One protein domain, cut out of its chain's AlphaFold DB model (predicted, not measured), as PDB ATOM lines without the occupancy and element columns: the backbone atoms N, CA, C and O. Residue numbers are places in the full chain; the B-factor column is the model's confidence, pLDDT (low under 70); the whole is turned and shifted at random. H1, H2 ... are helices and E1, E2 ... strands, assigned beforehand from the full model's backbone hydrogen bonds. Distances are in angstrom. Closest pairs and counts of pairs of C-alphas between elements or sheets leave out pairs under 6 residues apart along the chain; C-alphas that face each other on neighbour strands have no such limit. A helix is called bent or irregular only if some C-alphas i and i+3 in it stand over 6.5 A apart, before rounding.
ATOM      1  N   HIS A   8     -27.702  32.285 -13.285       82.25
ATOM      2  CA  HIS A   8     -27.776  33.325 -14.303       82.25
ATOM      3  C   HIS A   8     -27.296  32.785 -15.658       82.25
ATOM      4  O   HIS A   8     -26.386  31.958 -15.714       82.25
ATOM      5  N   LEU A   9     -27.931  33.233 -16.737       78.88
ATOM      6  CA  LEU A   9     -27.544  32.933 -18.114       78.88
ATOM      7  C   LEU A   9     -26.765  34.124 -18.662       78.88
ATOM      8  O   LEU A   9     -27.293  35.234 -18.691       78.88
ATOM      9  N   THR A  10     -25.530  33.903 -19.101       67.31
ATOM     10  CA  THR A  10     -24.694  34.966 -19.666       67.31
ATOM     11  C   THR A  10     -25.161  35.244 -21.103       67.31
ATOM     12  O   THR A  10     -25.079  34.343 -21.938       67.31
ATOM     13  N   PRO A  11     -25.666  36.450 -21.438       58.44
ATOM     14  CA  PRO A  11     -26.233  36.740 -22.758       58.44
ATOM     15  C   PRO A  11     -25.127  37.072 -23.777       58.44
ATOM     16  O   PRO A  11     -25.068  38.176 -24.307       58.44
ATOM     17  N   ILE A  12     -24.210  36.124 -23.986       59.62
ATOM     18  CA  ILE A  12     -23.098  36.207 -24.953       59.62
ATOM     19  C   ILE A  12     -23.406  35.403 -26.225       59.62
ATOM     20  O   ILE A  12     -22.832  35.686 -27.273       59.62
ATOM     21  N   ILE A  13     -24.319  34.428 -26.155       66.50
ATOM     22  CA  ILE A  13     -24.775  33.698 -27.341       66.50
ATOM     23  C   ILE A  13     -25.817  34.526 -28.094       66.50
ATOM     24  O   ILE A  13     -26.938  34.721 -27.616       66.50
ATOM     25  N   ASP A  14     -25.410  34.951 -29.282       64.94
ATOM     26  CA  ASP A  14     -26.214  35.535 -30.351       64.94
ATOM     27  C   ASP A  14     -26.597  34.430 -31.359       64.94
ATOM     28  O   ASP A  14     -25.835  33.477 -31.528       64.94
ATOM     29  N   ASP A  15     -27.771  34.515 -31.994       75.81
ATOM     30  CA  ASP A  15     -28.212  33.586 -33.048       75.81
ATOM     31  C   ASP A  15     -28.063  34.151 -34.476       75.81
ATOM     32  O   ASP A  15     -28.354  33.441 -35.440       75.81
ATOM     33  N   SER A  16     -27.529  35.372 -34.625       73.81
ATOM     34  CA  SER A  16     -27.325  36.061 -35.913       73.81
ATOM     35  C   SER A  16     -26.506  35.281 -36.956       73.81
ATOM     36  O   SER A  16     -26.794  35.376 -38.150       73.81
ATOM     37  N   ASP A  17     -25.530  34.471 -36.531       80.31
ATOM     38  CA  ASP A  17     -24.721  33.594 -37.393       80.31
ATOM     39  C   ASP A  17     -25.136  32.108 -37.319       80.31
ATOM     40  O   ASP A  17     -24.385  31.216 -37.724       80.31
ATOM     41  N   ASN A  18     -26.329  31.830 -36.778       82.62
ATOM     42  CA  ASN A  18     -26.835  30.487 -36.481       82.62
ATOM     43  C   ASN A  18     -25.915  29.678 -35.527       82.62
ATOM     44  O   ASN A  18     -25.862  28.444 -35.573       82.62
ATOM     45  N   PHE A  19     -25.205  30.395 -34.646       87.94
ATOM     46  CA  PHE A  19     -24.186  29.933 -33.695       87.94
ATOM     47  C   PHE A  19     -22.880  29.413 -34.325       87.94
ATOM     48  O   PHE A  19     -22.103  28.743 -33.638       87.94
ATOM     49  N   GLU A  20     -22.607  29.657 -35.610       85.25
ATOM     50  CA  GLU A  20     -21.484  29.034 -36.327       85.25
ATOM     51  C   GLU A  20     -20.105  29.418 -35.744       85.25
ATOM     52  O   GLU A  20     -19.212  28.572 -35.645       85.25
ATOM     53  N   SER A  21     -19.931  30.650 -35.264       85.19
ATOM     54  CA  SER A  21     -18.729  31.114 -34.560       85.19
ATOM     55  C   SER A  21     -18.486  30.325 -33.266       85.19
ATOM     56  O   SER A  21     -17.405  29.750 -33.071       85.19
ATOM     57  N   ASN A  22     -19.506  30.191 -32.407       88.38
ATOM     58  CA  ASN A  22     -19.418  29.398 -31.178       88.38
ATOM     59  C   ASN A  22     -19.244  27.897 -31.486       88.38
ATOM     60  O   ASN A  22     -18.457  27.220 -30.819       88.38
ATOM     61  N   LEU A  23     -19.906  27.370 -32.526       90.00
ATOM     62  CA  LEU A  23     -19.739  25.987 -32.986       90.00
ATOM     63  C   LEU A  23     -18.290  25.711 -33.396       90.00
ATOM     64  O   LEU A  23     -17.746  24.669 -33.020       90.00
ATOM     65  N   ASN A  24     -17.642  26.627 -34.115       88.38
ATOM     66  CA  ASN A  24     -16.243  26.485 -34.516       88.38
ATOM     67  C   ASN A  24     -15.277  26.631 -33.333       88.38
ATOM     68  O   ASN A  24     -14.372  25.807 -33.189       88.38
ATOM     69  N   LYS A  25     -15.511  27.585 -32.422       90.12
ATOM     70  CA  LYS A  25     -14.764  27.717 -31.156       90.12
ATOM     71  C   LYS A  25     -14.777  26.409 -30.354       90.12
ATOM     72  O   LYS A  25     -13.719  25.877 -30.022       90.12
ATOM     73  N   VAL A  26     -15.959  25.842 -30.106       91.06
ATOM     74  CA  VAL A  26     -16.111  24.588 -29.348       91.06
ATOM     75  C   VAL A  26     -15.562  23.379 -30.118       91.06
ATOM     76  O   VAL A  26     -14.927  22.510 -29.519       91.06
ATOM     77  N   THR A  27     -15.727  23.331 -31.444       91.56
ATOM     78  CA  THR A  27     -15.146  22.278 -32.302       91.56
ATOM     79  C   THR A  27     -13.615  22.264 -32.224       91.56
ATOM     80  O   THR A  27     -13.013  21.191 -32.125       91.56
ATOM     81  N   ASN A  28     -12.978  23.438 -32.196       90.50
ATOM     82  CA  ASN A  28     -11.529  23.566 -32.047       90.50
ATOM     83  C   ASN A  28     -11.054  23.103 -30.659       90.50
ATOM     84  O   ASN A  28     -10.119  22.307 -30.585       90.50
ATOM     85  N   LEU A  29     -11.741  23.492 -29.578       91.88
ATOM     86  CA  LEU A  29     -11.429  23.042 -28.210       91.88
ATOM     87  C   LEU A  29     -11.559  21.515 -28.049       91.88
ATOM     88  O   LEU A  29     -10.690  20.867 -27.463       91.88
ATOM     89  N   VAL A  30     -12.607  20.911 -28.620       90.94
ATOM     90  CA  VAL A  30     -12.771  19.445 -28.666       90.94
ATOM     91  C   VAL A  30     -11.658  18.783 -29.485       90.94
ATOM     92  O   VAL A  30     -11.168  17.721 -29.097       90.94
ATOM     93  N   THR A  31     -11.216  19.413 -30.575       90.56
ATOM     94  CA  THR A  31     -10.137  18.907 -31.436       90.56
ATOM     95  C   THR A  31      -8.779  18.931 -30.739       90.56
ATOM     96  O   THR A  31      -8.099  17.903 -30.702       90.56
ATOM     97  N   GLU A  32      -8.402  20.055 -30.127       90.62
ATOM     98  CA  GLU A  32      -7.186  20.179 -29.317       90.62
ATOM     99  C   GLU A  32      -7.187  19.141 -28.186       90.62
ATOM    100  O   GLU A  32      -6.232  18.377 -28.013       90.62
ATOM    101  N   LYS A  33      -8.306  19.032 -27.457       91.38
ATOM    102  CA  LYS A  33      -8.422  18.107 -26.330       91.38
ATOM    103  C   LYS A  33      -8.325  16.639 -26.750       91.38
ATOM    104  O   LYS A  33      -7.669  15.854 -26.061       91.38
ATOM    105  N   PHE A  34      -8.914  16.279 -27.892       90.44
ATOM    106  CA  PHE A  34      -8.777  14.951 -28.489       90.44
ATOM    107  C   PHE A  34      -7.318  14.653 -28.868       90.44
ATOM    108  O   PHE A  34      -6.822  13.556 -28.600       90.44
ATOM    109  N   GLN A  35      -6.599  15.615 -29.454       88.88
ATOM    110  CA  GLN A  35      -5.183  15.450 -29.807       88.88
ATOM    111  C   GLN A  35      -4.303  15.273 -28.559       88.88
ATOM    112  O   GLN A  35      -3.490  14.352 -28.520       88.88
ATOM    113  N   LEU A  36      -4.505  16.077 -27.511       87.56
ATOM    114  CA  LEU A  36      -3.770  15.956 -26.244       87.56
ATOM    115  C   LEU A  36      -3.951  14.574 -25.592       87.56
ATOM    116  O   LEU A  36      -2.971  13.938 -25.200       87.56
ATOM    117  N   LEU A  37      -5.193  14.087 -25.508       85.50
ATOM    118  CA  LEU A  37      -5.500  12.782 -24.914       85.50
ATOM    119  C   LEU A  37      -4.996  11.616 -25.783       85.50
ATOM    120  O   LEU A  37      -4.350  10.707 -25.269       85.50
ATOM    121  N   SER A  38      -5.203  11.663 -27.104       82.81
ATOM    122  CA  SER A  38      -4.758  10.601 -28.030       82.81
ATOM    123  C   SER A  38      -3.244  10.572 -28.289       82.81
ATOM    124  O   SER A  38      -2.739   9.609 -28.868       82.81
ATOM    125  N   ASN A  39      -2.509  11.583 -27.819       80.25
ATOM    126  CA  ASN A  39      -1.046  11.594 -27.738       80.25
ATOM    127  C   ASN A  39      -0.509  11.132 -26.362       80.25
ATOM    128  O   ASN A  39       0.699  11.161 -26.145       80.25
ATOM    129  N   GLY A  40      -1.372  10.695 -25.434       60.75
ATOM    130  CA  GLY A  40      -0.973  10.077 -24.161       60.75
ATOM    131  C   GLY A  40      -0.626  11.041 -23.017       60.75
ATOM    132  O   GLY A  40      -0.119  10.598 -21.981       60.75
ATOM    133  N   ALA A  41      -0.902  12.345 -23.157       46.56
ATOM    134  CA  ALA A  41      -0.569  13.371 -22.163       46.56
ATOM    135  C   ALA A  41      -1.429  13.251 -20.880       46.56
ATOM    136  O   ALA A  41      -2.439  13.933 -20.694       46.56
ATOM    137  N   THR A  76      -8.264   6.904 -31.867       82.75
ATOM    138  CA  THR A  76      -9.605   6.832 -31.284       82.75
ATOM    139  C   THR A  76      -9.533   6.900 -29.761       82.75
ATOM    140  O   THR A  76      -8.626   6.330 -29.153       82.75
ATOM    141  N   LEU A  77     -10.498   7.585 -29.148       84.38
ATOM    142  CA  LEU A  77     -10.646   7.710 -27.691       84.38
ATOM    143  C   LEU A  77     -11.968   7.098 -27.237       84.38
ATOM    144  O   LEU A  77     -12.915   7.023 -28.024       84.38
ATOM    145  N   SER A  78     -12.054   6.675 -25.977       82.44
ATOM    146  CA  SER A  78     -13.333   6.246 -25.411       82.44
ATOM    147  C   SER A  78     -14.266   7.440 -25.215       82.44
ATOM    148  O   SER A  78     -13.841   8.566 -24.939       82.44
ATOM    149  N   PHE A  79     -15.572   7.195 -25.298       79.25
ATOM    150  CA  PHE A  79     -16.570   8.236 -25.048       79.25
ATOM    151  C   PHE A  79     -16.429   8.892 -23.663       79.25
ATOM    152  O   PHE A  79     -16.596  10.105 -23.518       79.25
ATOM    153  N   SER A  80     -16.071   8.095 -22.649       77.25
ATOM    154  CA  SER A  80     -15.949   8.547 -21.259       77.25
ATOM    155  C   SER A  80     -14.805   9.540 -21.033       77.25
ATOM    156  O   SER A  80     -14.862  10.300 -20.068       77.25
ATOM    157  N   GLU A  81     -13.781   9.549 -21.890       81.19
ATOM    158  CA  GLU A  81     -12.643  10.475 -21.788       81.19
ATOM    159  C   GLU A  81     -12.975  11.874 -22.325       81.19
ATOM    160  O   GLU A  81     -12.407  12.855 -21.852       81.19
ATOM    161  N   MET A  82     -13.908  11.981 -23.280       86.62
ATOM    162  CA  MET A  82     -14.281  13.247 -23.927       86.62
ATOM    163  C   MET A  82     -15.590  13.853 -23.399       86.62
ATOM    164  O   MET A  82     -15.760  15.070 -23.464       86.62
ATOM    165  N   PHE A  83     -16.514  13.043 -22.868       85.38
ATOM    166  CA  PHE A  83     -17.871  13.477 -22.500       85.38
ATOM    167  C   PHE A  83     -17.906  14.688 -21.548       85.38
ATOM    168  O   PHE A  83     -18.622  15.657 -21.805       85.38
ATOM    169  N   SER A  84     -17.103  14.675 -20.481       88.94
ATOM    170  CA  SER A  84     -17.032  15.778 -19.511       88.94
ATOM    171  C   SER A  84     -16.510  17.079 -20.127       88.94
ATOM    172  O   SER A  84     -17.010  18.154 -19.796       88.94
ATOM    173  N   TYR A  85     -15.554  16.997 -21.055       90.62
ATOM    174  CA  TYR A  85     -15.006  18.155 -21.759       90.62
ATOM    175  C   TYR A  85     -16.009  18.737 -22.761       90.62
ATOM    176  O   TYR A  85     -16.218  19.945 -22.755       90.62
ATOM    177  N   ILE A  86     -16.713  17.896 -23.530       91.19
ATOM    178  CA  ILE A  86     -17.782  18.342 -24.447       91.19
ATOM    179  C   ILE A  86     -18.886  19.082 -23.677       91.19
ATOM    180  O   ILE A  86     -19.302  20.161 -24.094       91.19
ATOM    181  N   LEU A  87     -19.329  18.555 -22.526       90.81
ATOM    182  CA  LEU A  87     -20.291  19.265 -21.676       90.81
ATOM    183  C   LEU A  87     -19.735  20.594 -21.146       90.81
ATOM    184  O   LEU A  87     -20.467  21.577 -21.115       90.81
ATOM    185  N   THR A  88     -18.459  20.629 -20.748       91.25
ATOM    186  CA  THR A  88     -17.808  21.844 -20.230       91.25
ATOM    187  C   THR A  88     -17.770  22.938 -21.298       91.25
ATOM    188  O   THR A  88     -18.320  24.011 -21.072       91.25
ATOM    189  N   TYR A  89     -17.209  22.657 -22.480       93.00
ATOM    190  CA  TYR A  89     -17.050  23.651 -23.547       93.00
ATOM    191  C   TYR A  89     -18.391  24.185 -24.079       93.00
ATOM    192  O   TYR A  89     -18.490  25.356 -24.413       93.00
ATOM    193  N   VAL A  90     -19.446  23.361 -24.121       91.06
ATOM    194  CA  VAL A  90     -20.787  23.804 -24.557       91.06
ATOM    195  C   VAL A  90     -21.524  24.617 -23.480       91.06
ATOM    196  O   VAL A  90     -22.376  25.446 -23.807       91.06
ATOM    197  N   MET A  91     -21.217  24.399 -22.197       90.06
ATOM    198  CA  MET A  91     -21.795  25.163 -21.084       90.06
ATOM    199  C   MET A  91     -21.103  26.507 -20.834       90.06
ATOM    200  O   MET A  91     -21.784  27.440 -20.417       90.06
ATOM    201  N   ASP A  92     -19.797  26.607 -21.086       89.56
ATOM    202  CA  ASP A  92     -18.988  27.819 -20.851       89.56
ATOM    203  C   ASP A  92     -19.403  29.002 -21.752       89.56
ATOM    204  O   ASP A  92     -19.201  30.159 -21.401       89.56
ATOM    205  N   GLU A  93     -20.081  28.730 -22.874       89.12
ATOM    206  CA  GLU A  93     -20.707  29.767 -23.710       89.12
ATOM    207  C   GLU A  93     -22.011  30.348 -23.100       89.12
ATOM    208  O   GLU A  93     -22.406  31.452 -23.465       89.12
ATOM    209  N   LEU A  94     -22.696  29.632 -22.188       83.88
ATOM    210  CA  LEU A  94     -24.011  30.020 -21.623       83.88
ATOM    211  C   LEU A  94     -23.992  30.432 -20.143       83.88
ATOM    212  O   LEU A  94     -24.924  31.101 -19.688       83.88
ATOM    213  N   PHE A  95     -22.995  30.000 -19.372       84.94
ATOM    214  CA  PHE A  95     -22.923  30.217 -17.926       84.94
ATOM    215  C   PHE A  95     -21.538  30.711 -17.519       84.94
ATOM    216  O   PHE A  95     -20.546  30.422 -18.178       84.94
ATOM    217  N   GLU A  96     -21.456  31.397 -16.382       80.06
ATOM    218  CA  GLU A  96     -20.173  31.725 -15.764       80.06
ATOM    219  C   GLU A  96     -19.345  30.455 -15.470       80.06
ATOM    220  O   GLU A  96     -19.827  29.491 -14.859       80.06
ATOM    221  N   SER A  97     -18.060  30.471 -15.844       77.62
ATOM    222  CA  SER A  97     -17.118  29.343 -15.724       77.62
ATOM    223  C   SER A  97     -16.891  28.847 -14.284       77.62
ATOM    224  O   SER A  97     -16.339  27.769 -14.068       77.62
ATOM    225  N   ASN A  98     -17.324  29.616 -13.280       80.75
ATOM    226  CA  ASN A  98     -17.328  29.243 -11.862       80.75
ATOM    227  C   ASN A  98     -18.409  28.184 -11.522       80.75
ATOM    228  O   ASN A  98     -18.215  27.381 -10.610       80.75
ATOM    229  N   ILE A  99     -19.524  28.153 -12.260       85.31
ATOM    230  CA  ILE A  99     -20.701  27.300 -12.023       85.31
ATOM    231  C   ILE A  99     -20.689  26.064 -12.938       85.31
ATOM    232  O   ILE A  99     -21.179  24.998 -12.547       85.31
ATOM    233  N   VAL A 100     -20.085  26.166 -14.129       85.94
ATOM    234  CA  VAL A 100     -19.983  25.065 -15.106       85.94
ATOM    235  C   VAL A 100     -19.452  23.750 -14.495       85.94
ATOM    236  O   VAL A 100     -20.094  22.718 -14.711       85.94
ATOM    237  N   PRO A 101     -18.381  23.711 -13.672       87.50
ATOM    238  CA  PRO A 101     -17.872  22.452 -13.111       87.50
ATOM    239  C   PRO A 101     -18.878  21.711 -12.213       87.50
ATOM    240  O   PRO A 101     -18.920  20.478 -12.203       87.50
ATOM    241  N   ASP A 102     -19.720  22.444 -11.481       86.19
ATOM    242  CA  ASP A 102     -20.767  21.883 -10.618       86.19
ATOM    243  C   ASP A 102     -21.981  21.402 -11.439       86.19
ATOM    244  O   ASP A 102     -22.543  20.334 -11.167       86.19
ATOM    245  N   LEU A 103     -22.337  22.115 -12.516       86.75
ATOM    246  CA  LEU A 103     -23.321  21.648 -13.501       86.75
ATOM    247  C   LEU A 103     -22.870  20.353 -14.193       86.75
ATOM    248  O   LEU A 103     -23.644  19.394 -14.253       86.75
ATOM    249  N   VAL A 104     -21.618  20.284 -14.656       87.50
ATOM    250  CA  VAL A 104     -21.042  19.094 -15.304       87.50
ATOM    251  C   VAL A 104     -20.940  17.930 -14.312       87.50
ATOM    252  O   VAL A 104     -21.393  16.829 -14.626       87.50
ATOM    253  N   SER A 105     -20.456  18.156 -13.083       85.19
ATOM    254  CA  SER A 105     -20.431  17.126 -12.028       85.19
ATOM    255  C   SER A 105     -21.830  16.586 -11.706       85.19
ATOM    256  O   SER A 105     -22.006  15.383 -11.501       85.19
ATOM    257  N   GLY A 106     -22.838  17.461 -11.686       81.62
ATOM    258  CA  GLY A 106     -24.238  17.080 -11.533       81.62
ATOM    259  C   GLY A 106     -24.762  16.248 -12.707       81.62
ATOM    260  O   GLY A 106     -25.447  15.249 -12.484       81.62
ATOM    261  N   CYS A 107     -24.425  16.621 -13.943       83.50
ATOM    262  CA  CYS A 107     -24.809  15.871 -15.140       83.50
ATOM    263  C   CYS A 107     -24.198  14.465 -15.143       83.50
ATOM    264  O   CYS A 107     -24.938  13.507 -15.354       83.50
ATOM    265  N   LEU A 108     -22.908  14.330 -14.807       81.38
ATOM    266  CA  LEU A 108     -22.198  13.045 -14.727       81.38
ATOM    267  C   LEU A 108     -22.876  12.061 -13.745       81.38
ATOM    268  O   LEU A 108     -23.166  10.917 -14.095       81.38
ATOM    269  N   LYS A 109     -23.269  12.541 -12.558       77.31
ATOM    270  CA  LYS A 109     -24.024  11.760 -11.550       77.31
ATOM    271  C   LYS A 109     -25.452  11.391 -11.983       77.31
ATOM    272  O   LYS A 109     -26.090  10.535 -11.372       77.31
ATOM    273  N   MET A 110     -25.990  12.061 -13.003       64.81
ATOM    274  CA  MET A 110     -27.336  11.831 -13.545       64.81
ATOM    275  C   MET A 110     -27.342  11.093 -14.891       64.81
ATOM    276  O   MET A 110     -28.418  10.656 -15.312       64.81
ATOM    277  N   SER A 111     -26.180  10.930 -15.533       63.38
ATOM    278  CA  SER A 111     -25.968  10.113 -16.733       63.38
ATOM    279  C   SER A 111     -25.844   8.622 -16.434       63.38
ATOM    280  O   SER A 111     -26.476   7.825 -17.124       63.38
ATOM    281  N   GLU A 112     -25.131   8.246 -15.365       60.81
ATOM    282  CA  GLU A 112     -24.904   6.846 -14.940       60.81
ATOM    283  C   GLU A 112     -26.201   6.042 -14.730       60.81
ATOM    284  O   GLU A 112     -26.189   4.817 -14.754       60.81
ATOM    285  N   LYS A 113     -27.331   6.733 -14.530       58.25
ATOM    286  CA  LYS A 113     -28.658   6.140 -14.306       58.25
ATOM    287  C   LYS A 113     -29.625   6.281 -15.488       58.25
ATOM    288  O   LYS A 113     -30.779   5.887 -15.345       58.25
ATOM    289  N   ARG A 114     -29.231   6.929 -16.597       56.34
ATOM    290  CA  ARG A 114     -30.165   7.318 -17.682       56.34
ATOM    291  C   ARG A 114     -29.641   7.223 -19.118       56.34
ATOM    292  O   ARG A 114     -30.446   7.387 -20.032       56.34
ATOM    293  N   PHE A 115     -28.364   6.918 -19.359       55.47
ATOM    294  CA  PHE A 115     -27.954   6.450 -20.688       55.47
ATOM    295  C   PHE A 115     -28.381   4.990 -20.884       55.47
ATOM    296  O   PHE A 115     -27.620   4.068 -20.617       55.47
ATOM    297  N   SER A 116     -29.592   4.790 -21.405       46.97
ATOM    298  CA  SER A 116     -30.045   3.492 -21.940       46.97
ATOM    299  C   SER A 116     -29.493   3.203 -23.350       46.97
ATOM    300  O   SER A 116     -29.889   2.234 -23.991       46.97
ATOM    301  N   ILE A 117     -28.608   4.069 -23.854       49.25
ATOM    302  CA  ILE A 117     -27.904   3.942 -25.134       49.25
ATOM    303  C   ILE A 117     -26.664   3.062 -24.890       49.25
ATOM    304  O   ILE A 117     -25.958   3.324 -23.914       49.25
ATOM    305  N   PRO A 118     -26.334   2.073 -25.745       45.75
ATOM    306  CA  PRO A 118     -25.221   1.139 -25.531       45.75
ATOM    307  C   PRO A 118     -23.823   1.749 -25.770       45.75
ATOM    308  O   PRO A 118     -22.927   1.090 -26.298       45.75
ATOM    309  N   ILE A 119     -23.591   2.990 -25.331       50.94
ATOM    310  CA  ILE A 119     -22.239   3.526 -25.155       50.94
ATOM    311  C   ILE A 119     -21.654   2.922 -23.874       50.94
ATOM    312  O   ILE A 119     -21.584   3.553 -22.818       50.94
ATOM    313  N   ALA A 120     -21.217   1.669 -23.977       50.84
ATOM    314  CA  ALA A 120     -20.284   1.112 -23.012       50.84
ATOM    315  C   ALA A 120     -19.012   1.979 -22.970       50.84
ATOM    316  O   ALA A 120     -18.607   2.561 -23.979       50.84
ATOM    317  N   SER A 121     -18.328   2.023 -21.827       54.03
ATOM    318  CA  SER A 121     -17.061   2.760 -21.666       54.03
ATOM    319  C   SER A 121     -15.935   2.276 -22.595       54.03
ATOM    320  O   SER A 121     -14.924   2.956 -22.740       54.03
ATOM    321  N   SER A 122     -16.118   1.133 -23.260       54.16
ATOM    322  CA  SER A 122     -15.251   0.592 -24.309       54.16
ATOM    323  C   SER A 122     -15.477   1.185 -25.708       54.16
ATOM    324  O   SER A 122     -14.659   0.928 -26.591       54.16
ATOM    325  N   PHE A 123     -16.551   1.950 -25.952       67.38
ATOM    326  CA  PHE A 123     -16.867   2.439 -27.298       67.38
ATOM    327  C   PHE A 123     -15.882   3.537 -27.726       67.38
ATOM    328  O   PHE A 123     -15.874   4.646 -27.182       67.38
ATOM    329  N   LYS A 124     -15.028   3.197 -28.698       79.50
ATOM    330  CA  LYS A 124     -13.965   4.051 -29.232       79.50
ATOM    331  C   LYS A 124     -14.455   4.856 -30.432       79.50
ATOM    332  O   LYS A 124     -15.003   4.294 -31.374       79.50
ATOM    333  N   LEU A 125     -14.220   6.166 -30.415       84.31
ATOM    334  CA  LEU A 125     -14.640   7.101 -31.459       84.31
ATOM    335  C   LEU A 125     -13.459   7.874 -32.047       84.31
ATOM    336  O   LEU A 125     -12.502   8.215 -31.348       84.31
ATOM    337  N   THR A 126     -13.560   8.175 -33.340       88.50
ATOM    338  CA  THR A 126     -12.647   9.063 -34.066       88.50
ATOM    339  C   THR A 126     -12.947  10.528 -33.743       88.50
ATOM    340  O   THR A 126     -14.043  10.867 -33.288       88.50
ATOM    341  N   LEU A 127     -11.998  11.418 -34.047       87.88
ATOM    342  CA  LEU A 127     -12.187  12.867 -33.928       87.88
ATOM    343  C   LEU A 127     -13.458  13.353 -34.654       87.88
ATOM    344  O   LEU A 127     -14.254  14.083 -34.071       87.88
ATOM    345  N   ASN A 128     -13.689  12.899 -35.891       88.12
ATOM    346  CA  ASN A 128     -14.861  13.273 -36.693       88.12
ATOM    347  C   ASN A 128     -16.189  12.931 -35.984       88.12
ATOM    348  O   ASN A 128     -17.107  13.748 -35.948       88.12
ATOM    349  N   ASN A 129     -16.271  11.761 -35.341       88.88
ATOM    350  CA  ASN A 129     -17.457  11.365 -34.579       88.88
ATOM    351  C   ASN A 129     -17.688  12.289 -33.372       88.88
ATOM    352  O   ASN A 129     -18.814  12.733 -33.149       88.88
ATOM    353  N   PHE A 130     -16.632  12.648 -32.631       90.25
ATOM    354  CA  PHE A 130     -16.752  13.615 -31.536       90.25
ATOM    355  C   PHE A 130     -17.144  15.017 -32.018       90.25
ATOM    356  O   PHE A 130     -17.977  15.649 -31.370       90.25
ATOM    357  N   ILE A 131     -16.621  15.487 -33.155       90.44
ATOM    358  CA  ILE A 131     -17.008  16.775 -33.756       90.44
ATOM    359  C   ILE A 131     -18.498  16.777 -34.128       90.44
ATOM    360  O   ILE A 131     -19.213  17.705 -33.762       90.44
ATOM    361  N   GLN A 132     -18.996  15.726 -34.789       88.38
ATOM    362  CA  GLN A 132     -20.410  15.632 -35.176       88.38
ATOM    363  C   GLN A 132     -21.350  15.586 -33.964       88.38
ATOM    364  O   GLN A 132     -22.334  16.325 -33.929       88.38
ATOM    365  N   ILE A 133     -21.039  14.770 -32.949       89.75
ATOM    366  CA  ILE A 133     -21.813  14.720 -31.696       89.75
ATOM    367  C   ILE A 133     -21.791  16.092 -31.007       89.75
ATOM    368  O   ILE A 133     -22.834  16.563 -30.556       89.75
ATOM    369  N   THR A 134     -20.631  16.757 -30.976       93.00
ATOM    370  CA  THR A 134     -20.462  18.088 -30.376       93.00
ATOM    371  C   THR A 134     -21.300  19.139 -31.095       93.00
ATOM    372  O   THR A 134     -22.086  19.808 -30.433       93.00
ATOM    373  N   ARG A 135     -21.206  19.264 -32.426       92.56
ATOM    374  CA  ARG A 135     -21.981  20.259 -33.192       92.56
ATOM    375  C   ARG A 135     -23.490  20.003 -33.091       92.56
ATOM    376  O   ARG A 135     -24.241  20.931 -32.803       92.56
ATOM    377  N   ASN A 136     -23.928  18.743 -33.203       91.56
ATOM    378  CA  ASN A 136     -25.335  18.358 -33.021       91.56
ATOM    379  C   ASN A 136     -25.858  18.623 -31.597       91.56
ATOM    380  O   ASN A 136     -27.056  18.834 -31.416       91.56
ATOM    381  N   PHE A 137     -25.006  18.543 -30.571       94.12
ATOM    382  CA  PHE A 137     -25.387  18.842 -29.189       94.12
ATOM    383  C   PHE A 137     -25.400  20.346 -28.922       94.12
ATOM    384  O   PHE A 137     -26.420  20.860 -28.475       94.12
ATOM    385  N   ALA A 138     -24.306  21.039 -29.231       93.62
ATOM    386  CA  ALA A 138     -24.127  22.468 -29.006       93.62
ATOM    387  C   ALA A 138     -25.251  23.289 -29.649       93.62
ATOM    388  O   ALA A 138     -25.950  24.015 -28.947       93.62
ATOM    389  N   TYR A 139     -25.515  23.064 -30.941       93.19
ATOM    390  CA  TYR A 139     -26.586  23.737 -31.674       93.19
ATOM    391  C   TYR A 139     -27.960  23.532 -31.017       93.19
ATOM    392  O   TYR A 139     -28.649  24.492 -30.682       93.19
ATOM    393  N   ALA A 140     -28.347  22.278 -30.754       91.88
ATOM    394  CA  ALA A 140     -29.635  21.965 -30.134       91.88
ATOM    395  C   ALA A 140     -29.753  22.517 -28.701       91.88
ATOM    396  O   ALA A 140     -30.841  22.902 -28.270       91.88
ATOM    397  N   TYR A 141     -28.643  22.559 -27.960       93.56
ATOM    398  CA  TYR A 141     -28.569  23.063 -26.593       93.56
ATOM    399  C   TYR A 141     -28.725  24.586 -26.538       93.56
ATOM    400  O   TYR A 141     -29.602  25.083 -25.829       93.56
ATOM    401  N   TRP A 142     -27.941  25.316 -27.332       92.75
ATOM    402  CA  TRP A 142     -28.000  26.773 -27.420       92.75
ATOM    403  C   TRP A 142     -29.335  27.245 -27.996       92.75
ATOM    404  O   TRP A 142     -30.006  28.041 -27.346       92.75
ATOM    405  N   LEU A 143     -29.817  26.657 -29.100       90.88
ATOM    406  CA  LEU A 143     -31.130  26.974 -29.678       90.88
ATOM    407  C   LEU A 143     -32.286  26.737 -28.688       90.88
ATOM    408  O   LEU A 143     -33.258  27.499 -28.665       90.88
ATOM    409  N   SER A 144     -32.186  25.700 -27.845       91.12
ATOM    410  CA  SER A 144     -33.178  25.414 -26.802       91.12
ATOM    411  C   SER A 144     -33.162  26.468 -25.692       91.12
ATOM    412  O   SER A 144     -34.223  26.993 -25.345       91.12
ATOM    413  N   PHE A 145     -31.989  26.830 -25.163       88.94
ATOM    414  CA  PHE A 145     -31.866  27.889 -24.153       88.94
ATOM    415  C   PHE A 145     -32.238  29.266 -24.706       88.94
ATOM    416  O   PHE A 145     -32.943  30.022 -24.035       88.94
ATOM    417  N   PHE A 146     -31.869  29.563 -25.948       87.25
ATOM    418  CA  PHE A 146     -32.250  30.794 -26.621       87.25
ATOM    419  C   PHE A 146     -33.778  30.928 -26.706       87.25
ATOM    420  O   PHE A 146     -34.351  31.889 -26.195       87.25
ATOM    421  N   ASN A 147     -34.473  29.909 -27.223       86.62
ATOM    422  CA  ASN A 147     -35.931  29.935 -27.381       86.62
ATOM    423  C   ASN A 147     -36.738  29.837 -26.076       86.62
ATOM    424  O   ASN A 147     -37.870  30.324 -26.014       86.62
ATOM    425  N   THR A 148     -36.211  29.181 -25.039       85.19
ATOM    426  CA  THR A 148     -36.934  28.992 -23.766       85.19
ATOM    427  C   THR A 148     -36.637  30.074 -22.732       85.19
ATOM    428  O   THR A 148     -37.529  30.404 -21.945       85.19
ATOM    429  N   HIS A 149     -35.432  30.651 -22.764       83.81
ATOM    430  CA  HIS A 149     -34.958  31.638 -21.800       83.81
ATOM    431  C   HIS A 149     -34.653  33.004 -22.432       83.81
ATOM    432  O   HIS A 149     -35.353  33.966 -22.116       83.81
ATOM    433  N   ILE A 150     -33.657  33.101 -23.322       82.75
ATOM    434  CA  ILE A 150     -33.107  34.390 -23.802       82.75
ATOM    435  C   ILE A 150     -34.167  35.199 -24.567       82.75
ATOM    436  O   ILE A 150     -34.537  36.288 -24.130       82.75
ATOM    437  N   ARG A 151     -34.780  34.615 -25.607       80.75
ATOM    438  CA  ARG A 151     -35.872  35.206 -26.413       80.75
ATOM    439  C   ARG A 151     -37.139  35.532 -25.602       80.75
ATOM    440  O   ARG A 151     -38.046  36.187 -26.102       80.75
ATOM    441  N   LYS A 152     -37.223  35.071 -24.349       82.19
ATOM    442  CA  LYS A 152     -38.332  35.335 -23.412       82.19
ATOM    443  C   LYS A 152     -37.930  36.254 -22.248       82.19
ATOM    444  O   LYS A 152     -38.688  36.355 -21.287       82.19
ATOM    445  N   GLY A 153     -36.745  36.874 -22.296       78.19
ATOM    446  CA  GLY A 153     -36.221  37.770 -21.253       78.19
ATOM    447  C   GLY A 153     -35.880  37.083 -19.921       78.19
ATOM    448  O   GLY A 153     -35.744  37.745 -18.895       78.19
ATOM    449  N   LYS A 154     -35.777  35.746 -19.895       81.38
ATOM    450  CA  LYS A 154     -35.617  34.944 -18.669       81.38
ATOM    451  C   LYS A 154     -34.164  34.529 -18.450       81.38
ATOM    452  O   LYS A 154     -33.845  33.344 -18.506       81.38
ATOM    453  N   PHE A 155     -33.308  35.493 -18.115       82.38
ATOM    454  CA  PHE A 155     -31.864  35.315 -17.872       82.38
ATOM    455  C   PHE A 155     -31.497  34.505 -16.610       82.38
ATOM    456  O   PHE A 155     -30.399  34.625 -16.077       82.38
ATOM    457  N   SER A 156     -32.395  33.654 -16.105       82.69
ATOM    458  CA  SER A 156     -32.057  32.667 -15.080       82.69
ATOM    459  C   SER A 156     -32.826  31.358 -15.250       82.69
ATOM    460  O   SER A 156     -33.963  31.327 -15.730       82.69
ATOM    461  N   ALA A 157     -32.193  30.261 -14.836       84.12
ATOM    462  CA  ALA A 157     -32.754  28.915 -14.855       84.12
ATOM    463  C   ALA A 157     -32.411  28.169 -13.556       84.12
ATOM    464  O   ALA A 157     -31.366  28.391 -12.946       84.12
ATOM    465  N   SER A 158     -33.269  27.245 -13.110       87.06
ATOM    466  CA  SER A 158     -32.911  26.405 -11.959       87.06
ATOM    467  C   SER A 158     -31.898  25.333 -12.369       87.06
ATOM    468  O   SER A 158     -32.015  24.732 -13.439       87.06
ATOM    469  N   LYS A 159     -30.947  25.016 -11.480       86.00
ATOM    470  CA  LYS A 159     -29.956  23.942 -11.676       86.00
ATOM    471  C   LYS A 159     -30.592  22.613 -12.124       86.00
ATOM    472  O   LYS A 159     -30.058  21.921 -12.987       86.00
ATOM    473  N   ARG A 160     -31.778  22.287 -11.588       82.75
ATOM    474  CA  ARG A 160     -32.546  21.073 -11.925       82.75
ATOM    475  C   ARG A 160     -33.114  21.094 -13.349       82.75
ATOM    476  O   ARG A 160     -33.194  20.031 -13.958       82.75
ATOM    477  N   ILE A 161     -33.505  22.263 -13.865       85.44
ATOM    478  CA  ILE A 161     -33.927  22.429 -15.265       85.44
ATOM    479  C   ILE A 161     -32.712  22.261 -16.171       85.44
ATOM    480  O   ILE A 161     -32.736  21.372 -17.017       85.44
ATOM    481  N   ILE A 162     -31.631  23.016 -15.922       88.50
ATOM    482  CA  ILE A 162     -30.402  22.974 -16.730       88.50
ATOM    483  C   ILE A 162     -29.931  21.527 -16.904       88.50
ATOM    484  O   ILE A 162     -29.920  21.012 -18.016       88.50
ATOM    485  N   MET A 163     -29.695  20.813 -15.801       86.75
ATOM    486  CA  MET A 163     -29.200  19.431 -15.824       86.75
ATOM    487  C   MET A 163     -30.176  18.408 -16.448       86.75
ATOM    488  O   MET A 163     -29.743  17.339 -16.887       86.75
ATOM    489  N   ARG A 164     -31.492  18.683 -16.499       85.88
ATOM    490  CA  ARG A 164     -32.451  17.843 -17.251       85.88
ATOM    491  C   ARG A 164     -32.398  18.153 -18.748       85.88
ATOM    492  O   ARG A 164     -32.367  17.207 -19.532       85.88
ATOM    493  N   THR A 165     -32.338  19.429 -19.127       88.00
ATOM    494  CA  THR A 165     -32.231  19.885 -20.520       88.00
ATOM    495  C   THR A 165     -30.923  19.420 -21.157       88.00
ATOM    496  O   THR A 165     -30.971  18.786 -22.209       88.00
ATOM    497  N   THR A 166     -29.777  19.618 -20.490       90.00
ATOM    498  CA  THR A 166     -28.455  19.149 -20.945       90.00
ATOM    499  C   THR A 166     -28.478  17.666 -21.284       90.00
ATOM    500  O   THR A 166     -28.201  17.299 -22.421       90.00
ATOM    501  N   LEU A 167     -28.841  16.805 -20.324       86.69
ATOM    502  CA  LEU A 167     -28.772  15.361 -20.541       86.69
ATOM    503  C   LEU A 167     -29.778  14.894 -21.604       86.69
ATOM    504  O   LEU A 167     -29.445  14.030 -22.407       86.69
ATOM    505  N   SER A 168     -30.982  15.478 -21.634       87.19
ATOM    506  CA  SER A 168     -32.011  15.156 -22.632       87.19
ATOM    507  C   SER A 168     -31.538  15.464 -24.055       87.19
ATOM    508  O   SER A 168     -31.568  14.589 -24.920       87.19
ATOM    509  N   LEU A 169     -31.044  16.684 -24.293       89.94
ATOM    510  CA  LEU A 169     -30.578  17.106 -25.613       89.94
ATOM    511  C   LEU A 169     -29.304  16.365 -26.023       89.94
ATOM    512  O   LEU A 169     -29.227  15.885 -27.148       89.94
ATOM    513  N   PHE A 170     -28.365  16.154 -25.100       88.50
ATOM    514  CA  PHE A 170     -27.163  15.370 -25.371       88.50
ATOM    515  C   PHE A 170     -27.491  13.918 -25.773       88.50
ATOM    516  O   PHE A 170     -26.962  13.421 -26.766       88.50
ATOM    517  N   CYS A 171     -28.413  13.245 -25.068       84.25
ATOM    518  CA  CYS A 171     -28.862  11.898 -25.445       84.25
ATOM    519  C   CYS A 171     -29.533  11.877 -26.830       84.25
ATOM    520  O   CYS A 171     -29.305  10.947 -27.603       84.25
ATOM    521  N   LYS A 172     -30.321  12.907 -27.176       85.75
ATOM    522  CA  LYS A 172     -30.907  13.047 -28.521       85.75
ATOM    523  C   LYS A 172     -29.829  13.207 -29.595       85.75
ATOM    524  O   LYS A 172     -29.874  12.489 -30.587       85.75
ATOM    525  N   SER A 173     -28.848  14.085 -29.396       87.44
ATOM    526  CA  SER A 173     -27.770  14.326 -30.369       87.44
ATOM    527  C   SER A 173     -26.861  13.105 -30.564       87.44
ATOM    528  O   SER A 173     -26.408  12.859 -31.681       87.44
ATOM    529  N   VAL A 174     -26.663  12.297 -29.516       84.44
ATOM    530  CA  VAL A 174     -26.019  10.976 -29.601       84.44
ATOM    531  C   VAL A 174     -26.851   9.993 -30.432       84.44
ATOM    532  O   VAL A 174     -26.310   9.394 -31.356       84.44
ATOM    533  N   ASN A 175     -28.152   9.842 -30.152       83.00
ATOM    534  CA  ASN A 175     -29.019   8.936 -30.921       83.00
ATOM    535  C   ASN A 175     -29.076   9.332 -32.404       83.00
ATOM    536  O   ASN A 175     -28.852   8.492 -33.267       83.00
ATOM    537  N   LEU A 176     -29.256  10.623 -32.705       83.88
ATOM    538  CA  LEU A 176     -29.271  11.147 -34.077       83.88
ATOM    539  C   LEU A 176     -27.958  10.885 -34.834       83.88
ATOM    540  O   LEU A 176     -27.984  10.643 -36.040       83.88
ATOM    541  N   TRP A 177     -26.809  10.916 -34.154       87.12
ATOM    542  CA  TRP A 177     -25.526  10.518 -34.742       87.12
ATOM    543  C   TRP A 177     -25.438   8.994 -34.949       87.12
ATOM    544  O   TRP A 177     -25.005   8.549 -36.011       87.12
ATOM    545  N   PHE A 178     -25.903   8.190 -33.989       81.38
ATOM    546  CA  PHE A 178     -25.882   6.727 -34.077       81.38
ATOM    547  C   PHE A 178     -26.801   6.192 -35.187       81.38
ATOM    548  O   PHE A 178     -26.408   5.306 -35.944       81.38
ATOM    549  N   ASP A 179     -27.989   6.770 -35.349       80.06
ATOM    550  CA  ASP A 179     -28.920   6.407 -36.422       80.06
ATOM    551  C   ASP A 179     -28.415   6.871 -37.800       80.06
ATOM    552  O   ASP A 179     -28.566   6.144 -38.780       80.06
ATOM    553  N   ARG A 180     -27.702   8.009 -37.880       81.38
ATOM    554  CA  ARG A 180     -26.965   8.403 -39.098       81.38
ATOM    555  C   ARG A 180     -25.837   7.431 -39.455       81.38
ATOM    556  O   ARG A 180     -25.609   7.213 -40.641       81.38
ATOM    557  N   LEU A 181     -25.151   6.832 -38.475       76.00
ATOM    558  CA  LEU A 181     -24.164   5.779 -38.752       76.00
ATOM    559  C   LEU A 181     -24.822   4.497 -39.270       76.00
ATOM    560  O   LEU A 181     -24.340   3.952 -40.255       76.00
ATOM    561  N   LYS A 182     -25.945   4.050 -38.687       73.69
ATOM    562  CA  LYS A 182     -26.706   2.907 -39.234       73.69
ATOM    563  C   LYS A 182     -27.103   3.148 -40.691       73.69
ATOM    564  O   LYS A 182     -26.878   2.286 -41.529       73.69
ATOM    565  N   LEU A 183     -27.659   4.327 -40.983       64.69
ATOM    566  CA  LEU A 183     -28.074   4.703 -42.336       64.69
ATOM    567  C   LEU A 183     -26.896   4.784 -43.315       64.69
ATOM    568  O   LEU A 183     -27.083   4.473 -44.483       64.69
TER     569      LEU A 183
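What this domain is: This is residues 8 to 41 and 76 to 183 of the 650 residues of the protein "NTP_transf_2 domain-containing protein" of Schistosoma rodhaini (UniProt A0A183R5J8). What does the model look like? Five helices pack mostly crosswise: H2 and H4 make the core, H1 packs on one side of both, and on the other side H3 packs on H2 and H5 on H4. A small ribbon of two strands, E1 and E2, sits at one end, where H2 and H4 begin. How is it made up? The printed part has 142 residues, mostly helix, with five named helices and two named strands in the order H1 E1 H2 H3 E2 H4 H5; the sheet, E1 - E2, is antiparallel. The whole is compact, with a radius of gyration of the C-alphas of 14.8 A and spans of 42 by 35 by 32 A.

How they stand to each other: How do the strands pair? E1, residues 76 to 78, and E2, residues 124 to 126, are antiparallel at 137 degrees, with N 77 and O 125 at 3.0 A and N 125 and O 77 at 2.9 A, within hydrogen-bond range. Which helices form a bundle, a group side by side? They are H1, residues 20 to 38, H2, residues 79 to 92, and H4, residues 127 to 148. H1 touches H2 with residues 26 to 34 alone, opposite ways at a shallow tilt of 33 degrees, only just short of steep; the closest C-alphas, of Val 26 and Tyr 89, are 6.0 A apart. H1 touches H4, opposite ways at an only just steep tilt of 38 degrees, closest at the C-alphas of Thr 27 and Ile 131, 6.0 A. What lies beyond them? H2 and H3, residues 100 to 111, touch as a helical hairpin at a steep tilt of 42 degrees, closest at the C-alphas of Met 91 and Val 100, 6.2 A. H4, with residues 132 to 141 alone, touches H5, residues 159 to 183, in a helical hairpin at 44 degrees, a steep tilt; the closest C-alphas, of Phe 137 and Ser 173, are 5.2 A apart. H5 touches H3 with residues 159 to 167 alone, closest at the C-alphas of Met 163 and Cys 107, 5.7 A, while H1 and H5 are apart. Are the helix backbones complete? Every O i to N i+4 pair is within hydrogen-bond range in H1 and H3, against 8 of 10 in H2, 17 of 18 in H4 and 20 of 21 in H5.

Where its parts are: Where are the strands? E1 begins at C-alpha 76, (-9.605, 6.832, -31.284), and E2 ends at C-alpha 126. How long are the helices? H5 is 36.2 A from first to last C-alpha, H4 31.2 A, H1 26.2 A, H2 20.2 A and H3 16.2 A. H2 is irregular: C-alphas 81 and 84 are 7.3 A apart. Which points anchor them? H1 begins at (-21.484, 29.034, -36.327) and H5 ends at (-28.074, 4.703, -42.336).

The domain as a whole: How far does it reach? The two C-alphas farthest apart, of Gly 40 and Lys 152, are 45.1 A apart. Where is it cut or loosely linked? Residues 42 to 75 are not printed, and C-alphas 41 and 76 are 14.4 A apart across the cut. The link from H3 to E2, 12 residues, is long. Where is confidence low? The pLDDT is under 70 in residues 10 to 14, 40 to 41, 110 to 123 and 183; the mean of the printed part is 81.7.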